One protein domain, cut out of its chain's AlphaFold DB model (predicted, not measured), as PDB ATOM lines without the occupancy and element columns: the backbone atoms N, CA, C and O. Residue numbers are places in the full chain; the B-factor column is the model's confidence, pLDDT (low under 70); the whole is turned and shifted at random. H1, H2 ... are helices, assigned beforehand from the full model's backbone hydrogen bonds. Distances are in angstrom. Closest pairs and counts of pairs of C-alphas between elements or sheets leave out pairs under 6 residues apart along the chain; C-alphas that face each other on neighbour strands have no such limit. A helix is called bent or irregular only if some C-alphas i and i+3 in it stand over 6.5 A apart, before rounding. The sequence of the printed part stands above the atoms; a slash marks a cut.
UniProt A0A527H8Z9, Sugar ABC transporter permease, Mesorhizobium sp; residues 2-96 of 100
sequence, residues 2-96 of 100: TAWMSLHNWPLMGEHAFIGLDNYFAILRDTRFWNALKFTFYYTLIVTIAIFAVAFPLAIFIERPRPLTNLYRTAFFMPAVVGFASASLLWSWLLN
ATOM      1  N   THR A   2     -67.491  10.441   2.621       81.62
ATOM      2  CA  THR A   2     -66.588  11.119   1.661       81.62
ATOM      3  C   THR A   2     -67.143  11.224   0.234       81.62
ATOM      4  O   THR A   2     -67.047  12.278  -0.378       81.62
ATOM      5  N   ALA A   3     -67.804  10.176  -0.270       84.38
ATOM      6  CA  ALA A   3     -68.472  10.210  -1.578       84.38
ATOM      7  C   ALA A   3     -69.669  11.181  -1.638       84.38
ATOM      8  O   ALA A   3     -70.038  11.651  -2.704       84.38
ATOM      9  N   TRP A   4     -70.287  11.487  -0.493       83.94
ATOM     10  CA  TRP A   4     -71.355  12.487  -0.414       83.94
ATOM     11  C   TRP A   4     -70.766  13.899  -0.390       83.94
ATOM     12  O   TRP A   4     -71.253  14.786  -1.084       83.94
ATOM     13  N   MET A   5     -69.662  14.081   0.343       85.19
ATOM     14  CA  MET A   5     -68.907  15.334   0.394       85.19
ATOM     15  C   MET A   5     -68.350  15.730  -0.975       85.19
ATOM     16  O   MET A   5     -68.382  16.905  -1.306       85.19
ATOM     17  N   SER A   6     -67.903  14.778  -1.805       85.31
ATOM     18  CA  SER A   6     -67.377  15.104  -3.140       85.31
ATOM     19  C   SER A   6     -68.428  15.678  -4.095       85.31
ATOM     20  O   SER A   6     -68.058  16.363  -5.047       85.31
ATOM     21  N   LEU A   7     -69.719  15.439  -3.833       87.44
ATOM     22  CA  LEU A   7     -70.839  15.988  -4.605       87.44
ATOM     23  C   LEU A   7     -71.360  17.334  -4.067       87.44
ATOM     24  O   LEU A   7     -72.257  17.943  -4.651       87.44
ATOM     25  N   HIS A   8     -70.833  17.789  -2.931       86.94
ATOM     26  CA  HIS A   8     -71.223  19.039  -2.289       86.94
ATOM     27  C   HIS A   8     -70.046  20.017  -2.278       86.94
ATOM     28  O   HIS A   8     -68.877  19.631  -2.254       86.94
ATOM     29  N   ASN A   9     -70.349  21.309  -2.271       85.56
ATOM     30  CA  ASN A   9     -69.385  22.319  -1.887       85.56
ATOM     31  C   ASN A   9     -69.300  22.289  -0.359       85.56
ATOM     32  O   ASN A   9     -70.267  22.636   0.324       85.56
ATOM     33  N   TRP A  10     -68.173  21.806   0.164       83.56
ATOM     34  CA  TRP A  10     -67.982  21.545   1.590       83.56
ATOM     35  C   TRP A  10     -66.896  22.460   2.181       83.56
ATOM     36  O   TRP A  10     -65.771  22.010   2.416       83.56
ATOM     37  N   PRO A  11     -67.185  23.758   2.396       84.44
ATOM     38  CA  PRO A  11     -66.227  24.665   3.013       84.44
ATOM     39  C   PRO A  11     -66.002  24.316   4.494       84.44
ATOM     40  O   PRO A  11     -66.880  23.771   5.162       84.44
ATOM     41  N   LEU A  12     -64.820  24.660   5.020       83.25
ATOM     42  CA  LEU A  12     -64.464  24.493   6.441       83.25
ATOM     43  C   LEU A  12     -65.379  25.294   7.386       83.25
ATOM     44  O   LEU A  12     -65.557  24.905   8.536       83.25
ATOM     45  N   MET A  13     -65.947  26.402   6.904       80.38
ATOM     46  CA  MET A  13     -66.955  27.207   7.596       80.38
ATOM     47  C   MET A  13     -68.073  27.575   6.612       80.38
ATOM     48  O   MET A  13     -67.777  28.010   5.499       80.38
ATOM     49  N   GLY A  14     -69.337  27.436   7.023       79.44
ATOM     50  CA  GLY A  14     -70.518  27.770   6.213       79.44
ATOM     51  C   GLY A  14     -71.442  26.580   5.938       79.44
ATOM     52  O   GLY A  14     -71.216  25.481   6.440       79.44
ATOM     53  N   GLU A  15     -72.501  26.813   5.154       76.06
ATOM     54  CA  GLU A  15     -73.476  25.782   4.776       76.06
ATOM     55  C   GLU A  15     -73.003  24.945   3.579       76.06
ATOM     56  O   GLU A  15     -72.395  25.450   2.632       76.06
ATOM     57  N   HIS A  16     -73.304  23.647   3.616       81.06
ATOM     58  CA  HIS A  16     -72.977  22.717   2.538       81.06
ATOM     59  C   HIS A  16     -74.029  22.795   1.432       81.06
ATOM     60  O   HIS A  16     -75.203  22.518   1.665       81.06
ATOM     61  N   ALA A  17     -73.598  23.119   0.215       82.25
ATOM     62  CA  ALA A  17     -74.474  23.175  -0.953       82.25
ATOM     63  C   ALA A  17     -74.247  21.957  -1.851       82.25
ATOM     64  O   ALA A  17     -73.103  21.607  -2.138       82.25
ATOM     65  N   PHE A  18     -75.314  21.313  -2.322       86.56
ATOM     66  CA  PHE A  18     -75.199  20.258  -3.329       86.56
ATOM     67  C   PHE A  18     -74.855  20.876  -4.686       86.56
ATOM     68  O   PHE A  18     -75.619  21.689  -5.202       86.56
ATOM     69  N   ILE A  19     -73.714  20.488  -5.254       87.56
ATOM     70  CA  ILE A  19     -73.214  20.997  -6.545       87.56
ATOM     71  C   ILE A  19     -73.038  19.877  -7.581       87.56
ATOM     72  O   ILE A  19     -72.446  20.074  -8.639       87.56
ATOM     73  N   GLY A  20     -73.534  18.671  -7.288       88.56
ATOM     74  CA  GLY A  20     -73.431  17.526  -8.188       88.56
ATOM     75  C   GLY A  20     -71.978  17.202  -8.546       88.56
ATOM     76  O   GLY A  20     -71.164  16.931  -7.671       88.56
ATOM     77  N   LEU A  21     -71.643  17.197  -9.840       88.12
ATOM     78  CA  LEU A  21     -70.317  16.806 -10.341       88.12
ATOM     79  C   LEU A  21     -69.372  17.985 -10.618       88.12
ATOM     80  O   LEU A  21     -68.284  17.775 -11.159       88.12
ATOM     81  N   ASP A  22     -69.737  19.207 -10.234       87.69
ATOM     82  CA  ASP A  22     -68.962  20.406 -10.571       87.69
ATOM     83  C   ASP A  22     -67.521  20.369 -10.041       87.69
ATOM     84  O   ASP A  22     -66.600  20.792 -10.740       87.69
ATOM     85  N   ASN A  23     -67.288  19.759  -8.871       89.00
ATOM     86  CA  ASN A  23     -65.941  19.536  -8.332       89.00
ATOM     87  C   ASN A  23     -65.043  18.747  -9.301       89.00
ATOM     88  O   ASN A  23     -63.861  19.053  -9.455       89.00
ATOM     89  N   TYR A  24     -65.596  17.750  -9.994       88.69
ATOM     90  CA  TYR A  24     -64.845  16.939 -10.950       88.69
ATOM     91  C   TYR A  24     -64.544  17.729 -12.227       88.69
ATOM     92  O   TYR A  24     -63.411  17.701 -12.708       88.69
ATOM     93  N   PHE A  25     -65.513  18.487 -12.753       90.06
ATOM     94  CA  PHE A  25     -65.284  19.351 -13.917       90.06
ATOM     95  C   PHE A  25     -64.266  20.462 -13.634       90.06
ATOM     96  O   PHE A  25     -63.466  20.791 -14.514       90.06
ATOM     97  N   ALA A  26     -64.259  21.005 -12.414       89.50
ATOM     98  CA  ALA A  26     -63.270  21.980 -11.974       89.50
ATOM     99  C   ALA A  26     -61.851  21.386 -11.980       89.50
ATOM    100  O   ALA A  26     -60.946  21.976 -12.569       89.50
ATOM    101  N   ILE A  27     -61.672  20.183 -11.419       90.31
ATOM    102  CA  ILE A  27     -60.379  19.475 -11.401       90.31
ATOM    103  C   ILE A  27     -59.888  19.167 -12.821       90.31
ATOM    104  O   ILE A  27     -58.710  19.349 -13.126       90.31
ATOM    105  N   LEU A  28     -60.782  18.745 -13.720       91.00
ATOM    106  CA  LEU A  28     -60.423  18.433 -15.108       91.00
ATOM    107  C   LEU A  28     -59.881  19.646 -15.879       91.00
ATOM    108  O   LEU A  28     -59.121  19.461 -16.830       91.00
ATOM    109  N   ARG A  29     -60.246  20.870 -15.486       91.56
ATOM    110  CA  ARG A  29     -59.752  22.118 -16.093       91.56
ATOM    111  C   ARG A  29     -58.543  22.707 -15.363       91.56
ATOM    112  O   ARG A  29     -57.964  23.674 -15.851       91.56
ATOM    113  N   ASP A  30     -58.152  22.141 -14.223       92.88
ATOM    114  CA  ASP A  30     -57.042  22.650 -13.427       92.88
ATOM    115  C   ASP A  30     -55.695  22.125 -13.946       92.88
ATOM    116  O   ASP A  30     -55.311  20.966 -13.768       92.88
ATOM    117  N   THR A  31     -54.922  23.017 -14.563       92.62
ATOM    118  CA  THR A  31     -53.567  22.723 -15.040       92.62
ATOM    119  C   THR A  31     -52.631  22.279 -13.909       92.62
ATOM    120  O   THR A  31     -51.744  21.453 -14.140       92.62
ATOM    121  N   ARG A  32     -52.809  22.779 -12.677       94.00
ATOM    122  CA  ARG A  32     -51.973  22.378 -11.530       94.00
ATOM    123  C   ARG A  32     -52.224  20.926 -11.155       94.00
ATOM    124  O   ARG A  32     -51.258  20.209 -10.900       94.00
ATOM    125  N   PHE A  33     -53.482  20.488 -11.183       94.06
ATOM    126  CA  PHE A  33     -53.841  19.093 -10.950       94.06
ATOM    127  C   PHE A  33     -53.169  18.171 -11.970       94.06
ATOM    128  O   PHE A  33     -52.487  17.223 -11.586       94.06
ATOM    129  N   TRP A  34     -53.276  18.483 -13.265       95.81
ATOM    130  CA  TRP A  34     -52.654  17.669 -14.314       95.81
ATOM    131  C   TRP A  34     -51.128  17.655 -14.241       95.81
ATOM    132  O   TRP A  34     -50.513  16.618 -14.489       95.81
ATOM    133  N   ASN A  35     -50.505  18.779 -13.888       95.31
ATOM    134  CA  ASN A  35     -49.057  18.844 -13.702       95.31
ATOM    135  C   ASN A  35     -48.605  18.007 -12.503       95.31
ATOM    136  O   ASN A  35     -47.651  17.237 -12.628       95.31
ATOM    137  N   ALA A  36     -49.308  18.104 -11.372       95.56
ATOM    138  CA  ALA A  36     -49.036  17.282 -10.199       95.56
ATOM    139  C   ALA A  36     -49.229  15.791 -10.509       95.56
ATOM    140  O   ALA A  36     -48.342  14.991 -10.225       95.56
ATOM    141  N   LEU A  37     -50.327  15.428 -11.179       96.12
ATOM    142  CA  LEU A  37     -50.617  14.050 -11.574       96.12
ATOM    143  C   LEU A  37     -49.524  13.479 -12.485       96.12
ATOM    144  O   LEU A  37     -49.053  12.367 -12.253       96.12
ATOM    145  N   LYS A  38     -49.084  14.246 -13.491       96.31
ATOM    146  CA  LYS A  38     -47.971  13.855 -14.368       96.31
ATOM    147  C   LYS A  38     -46.686  13.661 -13.574       96.31
ATOM    148  O   LYS A  38     -46.036  12.635 -13.739       96.31
ATOM    149  N   PHE A  39     -46.328  14.613 -12.713       96.88
ATOM    150  CA  PHE A  39     -45.124  14.510 -11.891       96.88
ATOM    151  C   PHE A  39     -45.157  13.262 -11.006       96.88
ATOM    152  O   PHE A  39     -44.210  12.482 -11.034       96.88
ATOM    153  N   THR A  40     -46.257  13.028 -10.285       96.69
ATOM    154  CA  THR A  40     -46.429  11.832  -9.455       96.69
ATOM    155  C   THR A  40     -46.343  10.562 -10.294       96.69
ATOM    156  O   THR A  40     -45.639   9.639  -9.907       96.69
ATOM    157  N   PHE A  41     -46.983  10.520 -11.466       97.44
ATOM    158  CA  PHE A  41     -46.931   9.354 -12.347       97.44
ATOM    159  C   PHE A  41     -45.504   9.047 -12.825       97.44
ATOM    160  O   PHE A  41     -45.041   7.914 -12.690       97.44
ATOM    161  N   TYR A  42     -44.784  10.054 -13.332       97.38
ATOM    162  CA  TYR A  42     -43.393   9.891 -13.762       97.38
ATOM    163  C   TYR A  42     -42.479   9.508 -12.597       97.38
ATOM    164  O   TYR A  42     -41.678   8.583 -12.732       97.38
ATOM    165  N   TYR A  43     -42.626  10.173 -11.451       96.31
ATOM    166  CA  TYR A  43     -41.882   9.861 -10.235       96.31
ATOM    167  C   TYR A  43     -42.101   8.405  -9.816       96.31
ATOM    168  O   TYR A  43     -41.136   7.658  -9.670       96.31
ATOM    169  N   THR A  44     -43.357   7.967  -9.692       96.81
ATOM    170  CA  THR A  44     -43.696   6.597  -9.297       96.81
ATOM    171  C   THR A  44     -43.143   5.579 -10.285       96.81
ATOM    172  O   THR A  44     -42.565   4.583  -9.851       96.81
ATOM    173  N   LEU A  45     -43.269   5.818 -11.592       97.81
ATOM    174  CA  LEU A  45     -42.759   4.904 -12.613       97.81
ATOM    175  C   LEU A  45     -41.235   4.748 -12.518       97.81
ATOM    176  O   LEU A  45     -40.736   3.625 -12.450       97.81
ATOM    177  N   ILE A  46     -40.502   5.864 -12.462       97.44
ATOM    178  CA  ILE A  46     -39.033   5.862 -12.396       97.44
ATOM    179  C   ILE A  46     -38.555   5.202 -11.101       97.44
ATOM    180  O   ILE A  46     -37.702   4.315 -11.141       97.44
ATOM    181  N   VAL A  47     -39.124   5.592  -9.958       95.94
ATOM    182  CA  VAL A  47     -38.738   5.058  -8.646       95.94
ATOM    183  C   VAL A  47     -39.042   3.565  -8.552       95.94
ATOM    184  O   VAL A  47     -38.199   2.805  -8.086       95.94
ATOM    185  N   THR A  48     -40.195   3.118  -9.051       96.50
ATOM    186  CA  THR A  48     -40.560   1.693  -9.051       96.50
ATOM    187  C   THR A  48     -39.575   0.873  -9.879       96.50
ATOM    188  O   THR A  48     -39.078  -0.149  -9.405       96.50
ATOM    189  N   ILE A  49     -39.240   1.333 -11.090       97.06
ATOM    190  CA  ILE A  49     -38.259   0.657 -11.950       97.06
ATOM    191  C   ILE A  49     -36.885   0.619 -11.272       97.06
ATOM    192  O   ILE A  49     -36.259  -0.437 -11.243       97.06
ATOM    193  N   ALA A  50     -36.433   1.733 -10.689       96.31
ATOM    194  CA  ALA A  50     -35.148   1.804  -9.997       96.31
ATOM    195  C   ALA A  50     -35.081   0.850  -8.792       96.31
ATOM    196  O   ALA A  50     -34.094   0.132  -8.630       96.31
ATOM    197  N   ILE A  51     -36.146   0.788  -7.984       94.00
ATOM    198  CA  ILE A  51     -36.242  -0.142  -6.853       94.00
ATOM    199  C   ILE A  51     -36.158  -1.585  -7.348       94.00
ATOM    200  O   ILE A  51     -35.349  -2.350  -6.829       94.00
ATOM    201  N   PHE A  52     -36.938  -1.963  -8.365       95.19
ATOM    202  CA  PHE A  52     -36.907  -3.325  -8.904       95.19
ATOM    203  C   PHE A  52     -35.558  -3.682  -9.527       95.19
ATOM    204  O   PHE A  52     -35.073  -4.794  -9.322       95.19
ATOM    205  N   ALA A  53     -34.921  -2.742 -10.229       95.31
ATOM    206  CA  ALA A  53     -33.605  -2.945 -10.827       95.31
ATOM    207  C   ALA A  53     -32.531  -3.299  -9.785       95.31
ATOM    208  O   ALA A  53     -31.614  -4.051 -10.097       95.31
ATOM    209  N   VAL A  54     -32.654  -2.800  -8.550       91.50
ATOM    210  CA  VAL A  54     -31.737  -3.114  -7.441       91.50
ATOM    211  C   VAL A  54     -32.208  -4.333  -6.642       91.50
ATOM    212  O   VAL A  54     -31.411  -5.210  -6.304       91.50
ATOM    213  N   ALA A  55     -33.508  -4.419  -6.358       89.50
ATOM    214  CA  ALA A  55     -34.086  -5.471  -5.531       89.50
ATOM    215  C   ALA A  55     -34.006  -6.852  -6.195       89.50
ATOM    216  O   ALA A  55     -33.698  -7.827  -5.510       89.50
ATOM    217  N   PHE A  56     -34.233  -6.961  -7.510       91.81
ATOM    218  CA  PHE A  56     -34.205  -8.253  -8.206       91.81
ATOM    219  C   PHE A  56     -32.818  -8.918  -8.197       91.81
ATOM    220  O   PHE A  56     -32.736 -10.077  -7.779       91.81
ATOM    221  N   PRO A  57     -31.713  -8.240  -8.575       90.25
ATOM    222  CA  PRO A  57     -30.378  -8.826  -8.469       90.25
ATOM    223  C   PRO A  57     -30.013  -9.234  -7.039       90.25
ATOM    224  O   PRO A  57     -29.452 -10.310  -6.832       90.25
ATOM    225  N   LEU A  58     -30.365  -8.406  -6.047       85.19
ATOM    226  CA  LEU A  58     -30.129  -8.713  -4.635       85.19
ATOM    227  C   LEU A  58     -30.922  -9.945  -4.181       85.19
ATOM    228  O   LEU A  58     -30.366 -10.805  -3.498       85.19
ATOM    229  N   ALA A  59     -32.182 -10.071  -4.596       86.12
ATOM    230  CA  ALA A  59     -33.013 -11.228  -4.280       86.12
ATOM    231  C   ALA A  59     -32.408 -12.528  -4.837       86.12
ATOM    232  O   ALA A  59     -32.230 -13.486  -4.084       86.12
ATOM    233  N   ILE A  60     -32.002 -12.532  -6.112       86.88
ATOM    234  CA  ILE A  60     -31.360 -13.690  -6.759       86.88
ATOM    235  C   ILE A  60     -30.027 -14.034  -6.072       86.88
ATOM    236  O   ILE A  60     -29.685 -15.204  -5.893       86.88
ATOM    237  N   PHE A  61     -29.263 -13.025  -5.642       83.31
ATOM    238  CA  PHE A  61     -28.001 -13.240  -4.930       83.31
ATOM    239  C   PHE A  61     -28.198 -13.909  -3.558       83.31
ATOM    240  O   PHE A  61     -27.373 -14.737  -3.154       83.31
ATOM    241  N   ILE A  62     -29.281 -13.566  -2.853       79.06
ATOM    242  CA  ILE A  62     -29.608 -14.061  -1.504       79.06
ATOM    243  C   ILE A  62     -30.300 -15.438  -1.533       79.06
ATOM    244  O   ILE A  62     -30.313 -16.134  -0.517       79.06
ATOM    245  N   GLU A  63     -30.844 -15.861  -2.677       80.19
ATOM    246  CA  GLU A  63     -31.588 -17.121  -2.820       80.19
ATOM    247  C   GLU A  63     -30.745 -18.370  -2.503       80.19
ATOM    248  O   GLU A  63     -31.258 -19.355  -1.970       80.19
ATOM    249  N   ARG A  64     -29.431 -18.337  -2.760       77.56
ATOM    250  CA  ARG A  64     -28.557 -19.490  -2.501       77.56
ATOM    251  C   ARG A  64     -28.296 -19.667  -0.995       77.56
ATOM    252  O   ARG A  64     -27.820 -18.724  -0.356       77.56
ATOM    253  N   PRO A  65     -28.505 -20.870  -0.425       67.62
ATOM    254  CA  PRO A  65     -28.190 -21.133   0.974       67.62
ATOM    255  C   PRO A  65     -26.673 -21.040   1.179       67.62
ATOM    256  O   PRO A  65     -25.901 -21.796   0.591       67.62
ATOM    257  N   ARG A  66     -26.243 -20.077   1.995       76.12
ATOM    258  CA  ARG A  66     -24.845 -19.855   2.377       76.12
ATOM    259  C   ARG A  66     -24.756 -19.836   3.904       76.12
ATOM    260  O   ARG A  66     -25.704 -19.395   4.562       76.12
ATOM    261  N   PRO A  67     -23.632 -20.258   4.502       64.12
ATOM    262  CA  PRO A  67     -23.405 -19.997   5.917       64.12
ATOM    263  C   PRO A  67     -23.368 -18.469   6.077       64.12
ATOM    264  O   PRO A  67     -22.465 -17.857   5.522       64.12
ATOM    265  N   LEU A  68     -24.388 -17.883   6.735       76.81
ATOM    266  CA  LEU A  68     -24.691 -16.441   6.954       76.81
ATOM    267  C   LEU A  68     -25.998 -15.905   6.322       76.81
ATOM    268  O   LEU A  68     -26.314 -14.730   6.519       76.81
ATOM    269  N   THR A  69     -26.820 -16.717   5.642       75.31
ATOM    270  CA  THR A  69     -28.086 -16.248   5.022       75.31
ATOM    271  C   THR A  69     -29.004 -15.458   5.979       75.31
ATOM    272  O   THR A  69     -29.611 -14.471   5.563       75.31
ATOM    273  N   ASN A  70     -29.069 -15.816   7.269       77.25
ATOM    274  CA  ASN A  70     -29.896 -15.105   8.257       77.25
ATOM    275  C   ASN A  70     -29.399 -13.682   8.571       77.25
ATOM    276  O   ASN A  70     -30.216 -12.776   8.739       77.25
ATOM    277  N   LEU A  71     -28.080 -13.459   8.612       81.94
ATOM    278  CA  LEU A  71     -27.518 -12.124   8.844       81.94
ATOM    279  C   LEU A  71     -27.775 -11.202   7.645       81.94
ATOM    280  O   LEU A  71     -28.218 -10.071   7.833       81.94
ATOM    281  N   TYR A  72     -27.602 -11.708   6.419       79.19
ATOM    282  CA  TYR A  72     -27.879 -10.935   5.200       79.19
ATOM    283  C   TYR A  72     -29.350 -10.529   5.073       79.19
ATOM    284  O   TYR A  72     -29.644  -9.379   4.750       79.19
ATOM    285  N   ARG A  73     -30.283 -11.444   5.372       79.06
ATOM    286  CA  ARG A  73     -31.721 -11.129   5.380       79.06
ATOM    287  C   ARG A  73     -32.036 -10.034   6.398       79.06
ATOM    288  O   ARG A  73     -32.687  -9.055   6.054       79.06
ATOM    289  N   THR A  74     -31.528 -10.158   7.623       83.38
ATOM    290  CA  THR A  74     -31.800  -9.183   8.691       83.38
ATOM    291  C   THR A  74     -31.286  -7.787   8.334       83.38
ATOM    292  O   THR A  74     -32.021  -6.815   8.479       83.38
ATOM    293  N   ALA A  75     -30.064  -7.680   7.803       85.00
ATOM    294  CA  ALA A  75     -29.490  -6.400   7.385       85.00
ATOM    295  C   ALA A  75     -30.266  -5.752   6.224       85.00
ATOM    296  O   ALA A  75     -30.452  -4.539   6.223       85.00
ATOM    297  N   PHE A  76     -30.754  -6.546   5.267       79.44
ATOM    298  CA  PHE A  76     -31.543  -6.039   4.141       79.44
ATOM    299  C   PHE A  76     -32.935  -5.545   4.563       79.44
ATOM    300  O   PHE A  76     -33.419  -4.548   4.035       79.44
ATOM    301  N   PHE A  77     -33.576  -6.219   5.522       81.25
ATOM    302  CA  PHE A  77     -34.908  -5.831   5.999       81.25
ATOM    303  C   PHE A  77     -34.882  -4.744   7.080       81.25
ATOM    304  O   PHE A  77     -35.885  -4.057   7.253       81.25
ATOM    305  N   MET A  78     -33.758  -4.542   7.776       86.38
ATOM    306  CA  MET A  78     -33.623  -3.543   8.844       86.38
ATOM    307  C   MET A  78     -34.083  -2.126   8.439       86.38
ATOM    308  O   MET A  78     -34.848  -1.532   9.201       86.38
ATOM    309  N   PRO A  79     -33.716  -1.569   7.265       81.44
ATOM    310  CA  PRO A  79     -34.125  -0.217   6.886       81.44
ATOM    311  C   PRO A  79     -35.635  -0.089   6.678       81.44
ATOM    312  O   PRO A  79     -36.202   0.958   6.969       81.44
ATOM    313  N   ALA A  80     -36.302  -1.155   6.225       81.56
ATOM    314  CA  ALA A  80     -37.749  -1.159   6.010       81.56
ATOM    315  C   ALA A  80     -38.549  -1.124   7.325       81.56
ATOM    316  O   ALA A  80     -39.737  -0.811   7.312       81.56
ATOM    317  N   VAL A  81     -37.909  -1.441   8.457       84.88
ATOM    318  CA  VAL A  81     -38.513  -1.352   9.795       84.88
ATOM    319  C   VAL A  81     -38.516   0.094  10.309       84.88
ATOM    320  O   VAL A  81     -39.325   0.444  11.168       84.88
ATOM    321  N   VAL A  82     -37.645   0.960   9.777       87.12
ATOM    322  CA  VAL A  82     -37.627   2.384  10.126       87.12
ATOM    323  C   VAL A  82     -38.852   3.066   9.515       87.12
ATOM    324  O   VAL A  82     -39.079   3.012   8.310       87.12
ATOM    325  N   GLY A  83     -39.653   3.731  10.349       89.75
ATOM    326  CA  GLY A  83     -40.845   4.443   9.890       89.75
ATOM    327  C   GLY A  83     -40.515   5.612   8.957       89.75
ATOM    328  O   GLY A  83     -39.492   6.281   9.116       89.75
ATOM    329  N   PHE A  84     -41.427   5.910   8.024       86.88
ATOM    330  CA  PHE A  84     -41.251   6.969   7.020       86.88
ATOM    331  C   PHE A  84     -40.876   8.331   7.618       86.88
ATOM    332  O   PHE A  84     -39.995   8.997   7.087       86.88
ATOM    333  N   ALA A  85     -41.496   8.723   8.736       88.06
ATOM    334  CA  ALA A  85     -41.216  10.001   9.393       88.06
ATOM    335  C   ALA A  85     -39.777  10.086   9.937       88.06
ATOM    336  O   ALA A  85     -39.102  11.101   9.781       88.06
ATOM    337  N   SER A  86     -39.281   9.011  10.555       89.62
ATOM    338  CA  SER A  86     -37.906   8.957  11.062       89.62
ATOM    339  C   SER A  86     -36.901   8.932   9.913       89.62
ATOM    340  O   SER A  86     -35.907   9.653   9.950       89.62
ATOM    341  N   ALA A  87     -37.185   8.151   8.868       87.44
ATOM    342  CA  ALA A  87     -36.345   8.082   7.679       87.44
ATOM    343  C   ALA A  87     -36.247   9.438   6.963       87.44
ATOM    344  O   ALA A  87     -35.150   9.841   6.576       87.44
ATOM    345  N   SER A  88     -37.356  10.177   6.832       87.31
ATOM    346  CA  SER A  88     -37.345  11.493   6.185       87.31
ATOM    347  C   SER A  88     -36.525  12.510   6.973       87.31
ATOM    348  O   SER A  88     -35.756  13.250   6.373       87.31
ATOM    349  N   LEU A  89     -36.632  12.519   8.307       89.81
ATOM    350  CA  LEU A  89     -35.832  13.399   9.167       89.81
ATOM    351  C   LEU A  89     -34.332  13.096   9.075       89.81
ATOM    352  O   LEU A  89     -33.535  14.024   8.958       89.81
ATOM    353  N   LEU A  90     -33.954  11.813   9.093       89.62
ATOM    354  CA  LEU A  90     -32.559  11.391   8.924       89.62
ATOM    355  C   LEU A  90     -32.003  11.831   7.569       89.62
ATOM    356  O   LEU A  90     -30.883  12.326   7.492       89.62
ATOM    357  N   TRP A  91     -32.802  11.687   6.512       85.50
ATOM    358  CA  TRP A  91     -32.413  12.103   5.171       85.50
ATOM    359  C   TRP A  91     -32.270  13.622   5.060       85.50
ATOM    360  O   TRP A  91     -31.296  14.108   4.493       85.50
ATOM    361  N   SER A  92     -33.199  14.379   5.651       85.94
ATOM    362  CA  SER A  92     -33.108  15.838   5.728       85.94
ATOM    363  C   SER A  92     -31.865  16.300   6.483       85.94
ATOM    364  O   SER A  92     -31.230  17.246   6.040       85.94
ATOM    365  N   TRP A  93     -31.498  15.633   7.580       86.19
ATOM    366  CA  TRP A  93     -30.254  15.908   8.306       86.19
ATOM    367  C   TRP A  93     -29.011  15.598   7.469       86.19
ATOM    368  O   TRP A  93     -28.099  16.413   7.418       86.19
ATOM    369  N   LEU A  94     -28.985  14.450   6.788       87.38
ATOM    370  CA  LEU A  94     -27.835  14.005   5.995       87.38
ATOM    371  C   LEU A  94     -27.595  14.864   4.745       87.38
ATOM    372  O   LEU A  94     -26.458  15.013   4.312       87.38
ATOM    373  N   LEU A  95     -28.658  15.422   4.163       85.75
ATOM    374  CA  LEU A  95     -28.579  16.322   3.010       85.75
ATOM    375  C   LEU A  95     -28.382  17.797   3.389       85.75
ATOM    376  O   LEU A  95     -28.247  18.630   2.492       85.75
ATOM    377  N   ASN A  96     -28.405  18.143   4.679       83.44
ATOM    378  CA  ASN A  96     -28.234  19.521   5.120       83.44
ATOM    379  C   ASN A  96     -26.744  19.895   5.130       83.44
ATOM    380  O   ASN A  96     -25.983  19.432   5.975       83.44
TER     381      ASN A  96
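This is residues 2 to 96 of the 100 residues of the protein "Sugar ABC transporter permease" of Mesorhizobium sp (UniProt A0A527H8Z9). One long helix, H3, makes the long side of an open C: beyond its first residues the short H2, about perpendicular to it, leads to an arm made of the looped residues 6 to 21 and the small H1, while beyond its last residues a short link folds back into H4, which runs opposite to H3, and H5 then turns off in another direction. The two folded-back ends lie far from each other and the space between them is empty, with H3 and H4 forming a loosely made helical hairpin. The printed part has 95 residues with five named helices, H1 to H5 in that order, and no named strand; the class is all helix, with 68 residues in named elements. The whole is extended, a rod spanning 67 by 31 by 25 A, with a radius of gyration of the C-alphas of 22.5 A.

H1, residues 2 to 5, begins at C-alpha 2 at (-66.588, 11.119, 1.661). Residues 6 to 21 hold no named element, but residues 8 to 9 pair with residues 17 to 18 as short antiparallel stretches. H2 follows as residues 22 to 29, 10.9 A long. H3, residues 31 to 62, is the longest helix at 45.9 A, from C-alpha 31 at (-53.567, 22.723, -15.040) to C-alpha 62 at (-29.608, -14.061, -1.504). H4 is residues 69 to 81, 18.8 A long, and is irregular, but only just: C-alphas 76 and 79 are 6.9 A apart. H5, residues 84 to 94, is 15.2 A long and ends at C-alpha 94 at (-27.835, 14.005, 5.995).

H1 and H2 are apart. H2 and H3 are close but not clearly touching, the closest C-alphas being those of Ile 27 and Phe 33 at 6.6 A, and their lines are about perpendicular at 75 degrees. H3 and H4 only just touch, with 3 pairs of C-alphas within 8 A, by residue 62 of H3 alone and residues 69 to 73 of H4 alone; the closest C-alphas are those of Ile 62 and Thr 69 at 7.0 A. This hairpin has a shallow tilt of 15 degrees, opposite ways, though the line of H4 is a rough one. H5 touches no helix and is apart from H3 and from H4. In H2 and H5 every O i to N i+4 pair is within hydrogen-bond range; in H3 27 of 28 are and in H4 6 of 9, while H1 is too short for such a pair.

The C-alphas farthest apart are those of Glu 15 and Pro 67, at 67.9 A. Residues 25 to 57 stand free, of which 25 to 29 belong to H2 and 31 to 57 to H3. The link from H1 to H2 is long, and the printed part has no cut. The mean pLDDT of the printed part is 87.3, and residues 65 and 67 are under 70.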